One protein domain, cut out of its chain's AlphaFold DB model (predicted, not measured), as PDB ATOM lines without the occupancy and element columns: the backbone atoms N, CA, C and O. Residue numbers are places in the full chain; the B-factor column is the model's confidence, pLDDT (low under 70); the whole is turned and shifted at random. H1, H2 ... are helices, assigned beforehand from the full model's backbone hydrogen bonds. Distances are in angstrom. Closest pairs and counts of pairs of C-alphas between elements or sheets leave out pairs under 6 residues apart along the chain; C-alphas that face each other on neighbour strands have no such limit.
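Overview. This is residues 102 to 155 of the 162 residues of an uncharacterized protein of Mytilus coruscus (UniProt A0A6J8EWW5). The printed part is a flat, open loop of chain with a small helical end: from H1 it swings out through H2 and folds back along H3 to H1, round a hollow middle, then runs on to H4. Residues 110 to 116 and 119 to 125 stick out free. It has 54 residues with four named helices, H1 to H4 in chain order, no named strand, and is all helix. It is loose, with a radius of gyration of the C-alphas of 13.3 A, spanning 39 by 25 by 12 A.

Along the chain. H1, residues 102 to 106, begins at C-alpha (203.918, 180.953, 136.948). H2 is residues 116 to 119. H3, residues 124 to 134, is 15.3 A long. H4, residues 141 to 147, is 9.6 A long and ends at C-alpha (199.046, 167.644, 144.339).

Arrangement. H1 and H3 touch; their closest C-alphas, of Tyr 105 and Arg 134, are 5.9 A apart. H4 is apart from H1, H2 and H3. H1 and H3 have every O i to N i+4 pair within hydrogen-bond range, H4 2 of 3; H2 is too short for one.

Size, cuts and confidence. The C-alphas of Thr 121 and Pro 151 are farthest apart, 39.1 A. The printed part has no cut, no link is long, and no printed residue is under 70 in pLDDT.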
ATOM      1  N   LEU A 102     202.916 179.880 136.901       87.88
ATOM      2  CA  LEU A 102     203.918 180.953 136.948       87.88
ATOM      3  C   LEU A 102     203.539 182.108 137.884       87.88
ATOM      4  O   LEU A 102     204.317 183.044 138.046       87.88
ATOM      5  N   ARG A 103     202.396 182.024 138.575       86.12
ATOM      6  CA  ARG A 103     201.893 183.048 139.514       86.12
ATOM      7  C   ARG A 103     202.915 183.543 140.543       86.12
ATOM      8  O   ARG A 103     202.867 184.700 140.939       86.12
ATOM      9  N   THR A 104     203.806 182.668 141.011       85.31
ATOM     10  CA  THR A 104     204.851 183.030 141.981       85.31
ATOM     11  C   THR A 104     206.040 183.667 141.274       85.31
ATOM     12  O   THR A 104     206.577 184.660 141.748       85.31
ATOM     13  N   TYR A 105     206.421 183.125 140.118       87.62
ATOM     14  CA  TYR A 105     207.525 183.634 139.314       87.62
ATOM     15  C   TYR A 105     207.273 185.067 138.820       87.62
ATOM     16  O   TYR A 105     208.168 185.900 138.901       87.62
ATOM     17  N   ILE A 106     206.050 185.391 138.390       88.44
ATOM     18  CA  ILE A 106     205.689 186.731 137.882       88.44
ATOM     19  C   ILE A 106     205.824 187.814 138.953       88.44
ATOM     20  O   ILE A 106     206.175 188.942 138.637       88.44
ATOM     21  N   LYS A 107     205.617 187.474 140.230       86.31
ATOM     22  CA  LYS A 107     205.832 188.413 141.343       86.31
ATOM     23  C   LYS A 107     207.303 188.785 141.539       86.31
ATOM     24  O   LYS A 107     207.590 189.743 142.242       86.31
ATOM     25  N   ILE A 108     208.215 187.995 140.977       85.38
ATOM     26  CA  ILE A 108     209.667 188.147 141.121       85.38
ATOM     27  C   ILE A 108     210.280 188.678 139.819       85.38
ATOM     28  O   ILE A 108     211.248 189.433 139.846       85.38
ATOM     29  N   LYS A 109     209.740 188.286 138.659       86.00
ATOM     30  CA  LYS A 109     210.227 188.726 137.352       86.00
ATOM     31  C   LYS A 109     209.498 189.987 136.893       86.00
ATOM     32  O   LYS A 109     208.410 189.912 136.336       86.00
ATOM     33  N   GLU A 110     210.161 191.126 137.049       79.50
ATOM     34  CA  GLU A 110     209.580 192.446 136.756       79.50
ATOM     35  C   GLU A 110     209.535 192.795 135.260       79.50
ATOM     36  O   GLU A 110     208.616 193.465 134.795       79.50
ATOM     37  N   SER A 111     210.529 192.355 134.480       80.75
ATOM     38  CA  SER A 111     210.700 192.796 133.091       80.75
ATOM     39  C   SER A 111     211.063 191.666 132.135       80.75
ATOM     40  O   SER A 111     211.736 190.697 132.504       80.75
ATOM     41  N   TYR A 112     210.657 191.821 130.871       81.06
ATOM     42  CA  TYR A 112     211.034 190.945 129.763       81.06
ATOM     43  C   TYR A 112     212.490 191.202 129.350       81.06
ATOM     44  O   TYR A 112     212.795 191.862 128.359       81.06
ATOM     45  N   CYS A 113     213.412 190.721 130.179       78.69
ATOM     46  CA  CYS A 113     214.852 190.849 129.989       78.69
ATOM     47  C   CYS A 113     215.587 189.581 130.428       78.69
ATOM     48  O   CYS A 113     215.052 188.774 131.196       78.69
ATOM     49  N   GLN A 114     216.829 189.411 129.967       77.94
ATOM     50  CA  GLN A 114     217.707 188.368 130.497       77.94
ATOM     51  C   GLN A 114     217.858 188.572 132.011       77.94
ATOM     52  O   GLN A 114     218.211 189.656 132.466       77.94
ATOM     53  N   GLU A 115     217.576 187.535 132.796       78.62
ATOM     54  CA  GLU A 115     217.746 187.602 134.245       78.62
ATOM     55  C   GLU A 115     219.234 187.737 134.581       78.62
ATOM     56  O   GLU A 115     220.050 186.934 134.126       78.62
ATOM     57  N   GLN A 116     219.583 188.719 135.421       76.12
ATOM     58  CA  GLN A 116     220.969 188.942 135.865       76.12
ATOM     59  C   GLN A 116     221.580 187.709 136.533       76.12
ATOM     60  O   GLN A 116     222.791 187.525 136.524       76.12
ATOM     61  N   ILE A 117     220.723 186.856 137.087       75.81
ATOM     62  CA  ILE A 117     221.058 185.558 137.656       75.81
ATOM     63  C   ILE A 117     221.917 184.723 136.692       75.81
ATOM     64  O   ILE A 117     222.838 184.051 137.137       75.81
ATOM     65  N   ILE A 118     221.665 184.792 135.382       74.25
ATOM     66  CA  ILE A 118     222.427 184.037 134.374       74.25
ATOM     67  C   ILE A 118     223.896 184.483 134.323       74.25
ATOM     68  O   ILE A 118     224.769 183.670 134.046       74.25
ATOM     69  N   ASN A 119     224.171 185.752 134.627       78.00
ATOM     70  CA  ASN A 119     225.516 186.325 134.577       78.00
ATOM     71  C   ASN A 119     226.261 186.218 135.919       78.00
ATOM     72  O   ASN A 119     227.400 186.664 136.019       78.00
ATOM     73  N   LYS A 120     225.631 185.663 136.963       83.50
ATOM     74  CA  LYS A 120     226.238 185.504 138.289       83.50
ATOM     75  C   LYS A 120     226.786 184.091 138.462       83.50
ATOM     76  O   LYS A 120     226.105 183.107 138.170       83.50
ATOM     77  N   THR A 121     227.989 183.981 139.022       86.19
ATOM     78  CA  THR A 121     228.533 182.694 139.462       86.19
ATOM     79  C   THR A 121     227.708 182.190 140.643       86.19
ATOM     80  O   THR A 121     227.667 182.814 141.699       86.19
ATOM     81  N   MET A 122     227.018 181.068 140.458       86.75
ATOM     82  CA  MET A 122     226.161 180.463 141.475       86.75
ATOM     83  C   MET A 122     226.528 179.004 141.700       86.75
ATOM     84  O   MET A 122     226.889 178.285 140.765       86.75
ATOM     85  N   SER A 123     226.347 178.540 142.932       92.44
ATOM     86  CA  SER A 123     226.423 177.119 143.260       92.44
ATOM     87  C   SER A 123     225.338 176.312 142.532       92.44
ATOM     88  O   SER A 123     224.279 176.825 142.153       92.44
ATOM     89  N   SER A 124     225.567 175.004 142.386       89.94
ATOM     90  CA  SER A 124     224.578 174.082 141.807       89.94
ATOM     91  C   SER A 124     223.230 174.127 142.550       89.94
ATOM     92  O   SER A 124     222.166 174.142 141.928       89.94
ATOM     93  N   LYS A 125     223.266 174.260 143.886       90.75
ATOM     94  CA  LYS A 125     222.069 174.373 144.736       90.75
ATOM     95  C   LYS A 125     221.240 175.618 144.400       90.75
ATOM     96  O   LYS A 125     220.034 175.503 144.189       90.75
ATOM     97  N   GLN A 126     221.878 176.783 144.280       89.69
ATOM     98  CA  GLN A 126     221.202 178.035 143.909       89.69
ATOM     99  C   GLN A 126     220.571 177.947 142.511       89.69
ATOM    100  O   GLN A 126     219.406 178.306 142.340       89.69
ATOM    101  N   ARG A 127     221.293 177.388 141.528       89.31
ATOM    102  CA  ARG A 127     220.752 177.154 140.177       89.31
ATOM    103  C   ARG A 127     219.519 176.252 140.197       89.31
ATOM    104  O   ARG A 127     218.539 176.556 139.522       89.31
ATOM    105  N   SER A 128     219.545 175.179 140.991       90.50
ATOM    106  CA  SER A 128     218.411 174.258 141.141       90.50
ATOM    107  C   SER A 128     217.176 174.954 141.717       90.50
ATOM    108  O   SER A 128     216.080 174.809 141.178       90.50
ATOM    109  N   VAL A 129     217.347 175.756 142.772       89.69
ATOM    110  CA  VAL A 129     216.258 176.525 143.399       89.69
ATOM    111  C   VAL A 129     215.611 177.480 142.399       89.69
ATOM    112  O   VAL A 129     214.390 177.473 142.240       89.69
ATOM    113  N   ILE A 130     216.423 178.252 141.677       88.31
ATOM    114  CA  ILE A 130     215.925 179.234 140.711       88.31
ATOM    115  C   ILE A 130     215.250 178.541 139.529       88.31
ATOM    116  O   ILE A 130     214.189 178.973 139.091       88.31
ATOM    117  N   SER A 131     215.816 177.440 139.030       88.56
ATOM    118  CA  SER A 131     215.196 176.656 137.961       88.56
ATOM    119  C   SER A 131     213.805 176.165 138.366       88.56
ATOM    120  O   SER A 131     212.852 176.407 137.630       88.56
ATOM    121  N   LYS A 132     213.666 175.590 139.571       89.88
ATOM    122  CA  LYS A 132     212.374 175.141 140.112       89.88
ATOM    123  C   LYS A 132     211.372 176.288 140.261       89.88
ATOM    124  O   LYS A 132     210.186 176.112 139.987       89.88
ATOM    125  N   LEU A 133     211.832 177.466 140.678       87.88
ATOM    126  CA  LEU A 133     210.999 178.666 140.749       87.88
ATOM    127  C   LEU A 133     210.506 179.093 139.357       87.88
ATOM    128  O   LEU A 133     209.310 179.321 139.184       87.88
ATOM    129  N   ARG A 134     211.400 179.137 138.360       86.81
ATOM    130  CA  ARG A 134     211.085 179.513 136.968       86.81
ATOM    131  C   ARG A 134     210.120 178.539 136.298       86.81
ATOM    132  O   ARG A 134     209.281 178.963 135.513       86.81
ATOM    133  N   SER A 135     210.203 177.249 136.620       86.81
ATOM    134  CA  SER A 135     209.281 176.228 136.108       86.81
ATOM    135  C   SER A 135     207.978 176.105 136.903       86.81
ATOM    136  O   SER A 135     207.125 175.297 136.537       86.81
ATOM    137  N   GLY A 136     207.809 176.854 138.001       86.00
ATOM    138  CA  GLY A 136     206.647 176.708 138.883       86.00
ATOM    139  C   GLY A 136     206.583 175.345 139.586       86.00
ATOM    140  O   GLY A 136     205.501 174.861 139.900       86.00
ATOM    141  N   THR A 137     207.732 174.698 139.805       87.62
ATOM    142  CA  THR A 137     207.869 173.396 140.491       87.62
ATOM    143  C   THR A 137     208.576 173.520 141.839       87.62
ATOM    144  O   THR A 137     208.970 172.522 142.447       87.62
ATOM    145  N   PHE A 138     208.770 174.749 142.315       88.25
ATOM    146  CA  PHE A 138     209.352 174.999 143.622       88.25
ATOM    147  C   PHE A 138     208.460 174.378 144.714       88.25
ATOM    148  O   PHE A 138     207.241 174.556 144.655       88.25
ATOM    149  N   PRO A 139     209.025 173.630 145.684       86.56
ATOM    150  CA  PRO A 139     208.263 172.852 146.661       86.56
ATOM    151  C   PRO A 139     207.679 173.746 147.771       86.56
ATOM    152  O   PRO A 139     207.998 173.607 148.945       86.56
ATOM    153  N   ILE A 140     206.826 174.691 147.384       87.19
ATOM    154  CA  ILE A 140     206.029 175.543 148.273       87.19
ATOM    155  C   ILE A 140     204.623 174.968 148.424       87.19
ATOM    156  O   ILE A 140     204.120 174.304 147.515       87.19
ATOM    157  N   GLU A 141     203.960 175.238 149.552       89.19
ATOM    158  CA  GLU A 141     202.668 174.606 149.877       89.19
ATOM    159  C   GLU A 141     201.585 174.918 148.831       89.19
ATOM    160  O   GLU A 141     200.718 174.088 148.565       89.19
ATOM    161  N   ILE A 142     201.682 176.059 148.141       86.31
ATOM    162  CA  ILE A 142     200.780 176.404 147.034       86.31
ATOM    163  C   ILE A 142     200.840 175.402 145.862       86.31
ATOM    164  O   ILE A 142     199.821 175.192 145.190       86.31
ATOM    165  N   GLU A 143     201.999 174.772 145.634       85.12
ATOM    166  CA  GLU A 143     202.211 173.726 144.628       85.12
ATOM    167  C   GLU A 143     202.057 172.325 145.222       85.12
ATOM    168  O   GLU A 143     201.342 171.502 144.658       85.12
ATOM    169  N   ILE A 144     202.644 172.046 146.388       87.81
ATOM    170  CA  ILE A 144     202.534 170.729 147.041       87.81
ATOM    171  C   ILE A 144     201.077 170.428 147.414       87.81
ATOM    172  O   ILE A 144     200.557 169.351 147.127       87.81
ATOM    173  N   GLY A 145     200.381 171.401 147.999       87.12
ATOM    174  CA  GLY A 145     198.969 171.301 148.353       87.12
ATOM    175  C   GLY A 145     198.052 171.129 147.139       87.12
ATOM    176  O   GLY A 145     196.979 170.552 147.279       87.12
ATOM    177  N   ARG A 146     198.482 171.549 145.936       86.50
ATOM    178  CA  ARG A 146     197.774 171.257 144.676       86.50
ATOM    179  C   ARG A 146     197.782 169.760 144.378       86.50
ATOM    180  O   ARG A 146     196.735 169.220 144.049       86.50
ATOM    181  N   TYR A 147     198.932 169.097 144.520       87.31
ATOM    182  CA  TYR A 147     199.046 167.644 144.339       87.31
ATOM    183  C   TYR A 147     198.296 166.858 145.419       87.31
ATOM    184  O   TYR A 147     197.765 165.792 145.142       87.31
ATOM    185  N   ARG A 148     198.196 167.413 146.632       90.81
ATOM    186  CA  ARG A 148     197.423 166.846 147.751       90.81
ATOM    187  C   ARG A 148     195.931 167.209 147.732       90.81
ATOM    188  O   ARG A 148     195.255 166.966 148.720       90.81
ATOM    189  N   GLN A 149     195.438 167.840 146.664       89.94
ATOM    190  CA  GLN A 149     194.037 168.266 146.509       89.94
ATOM    191  C   GLN A 149     193.492 169.182 147.628       89.94
ATOM    192  O   GLN A 149     192.284 169.314 147.790       89.94
ATOM    193  N   LYS A 150     194.357 169.889 148.367       91.50
ATOM    194  CA  LYS A 150     193.912 170.842 149.396       91.50
ATOM    195  C   LYS A 150     193.213 172.052 148.767       91.50
ATOM    196  O   LYS A 150     193.681 172.517 147.719       91.50
ATOM    197  N   PRO A 151     192.184 172.646 149.389       92.50
ATOM    198  CA  PRO A 151     191.635 173.941 148.981       92.50
ATOM    199  C   PRO A 151     192.716 175.027 148.925       92.50
ATOM    200  O   PRO A 151     193.625 175.041 149.748       92.50
ATOM    201  N   LYS A 152     192.650 175.953 147.955       87.38
ATOM    202  CA  LYS A 152     193.679 177.003 147.764       87.38
ATOM    203  C   LYS A 152     193.899 177.852 149.026       87.38
ATOM    204  O   LYS A 152     195.037 178.239 149.277       87.38
ATOM    205  N   SER A 153     192.838 178.109 149.792       91.12
ATOM    206  CA  SER A 153     192.846 178.827 151.076       91.12
ATOM    207  C   SER A 153     193.731 178.164 152.135       91.12
ATOM    208  O   SER A 153     194.333 178.856 152.945       91.12
ATOM    209  N   GLU A 154     193.869 176.840 152.092       90.25
ATOM    210  CA  GLU A 154     194.629 176.053 153.071       90.25
ATOM    211  C   GLU A 154     196.078 175.792 152.643       90.25
ATOM    212  O   GLU A 154     196.874 175.217 153.388       90.25
ATOM    213  N   ARG A 155     196.461 176.207 151.429       90.25
ATOM    214  CA  ARG A 155     197.805 175.979 150.878       90.25
ATOM    215  C   ARG A 155     198.805 177.043 151.344       90.25
ATOM    216  O   ARG A 155     199.465 177.688 150.526       90.25
TER     217      ARG A 155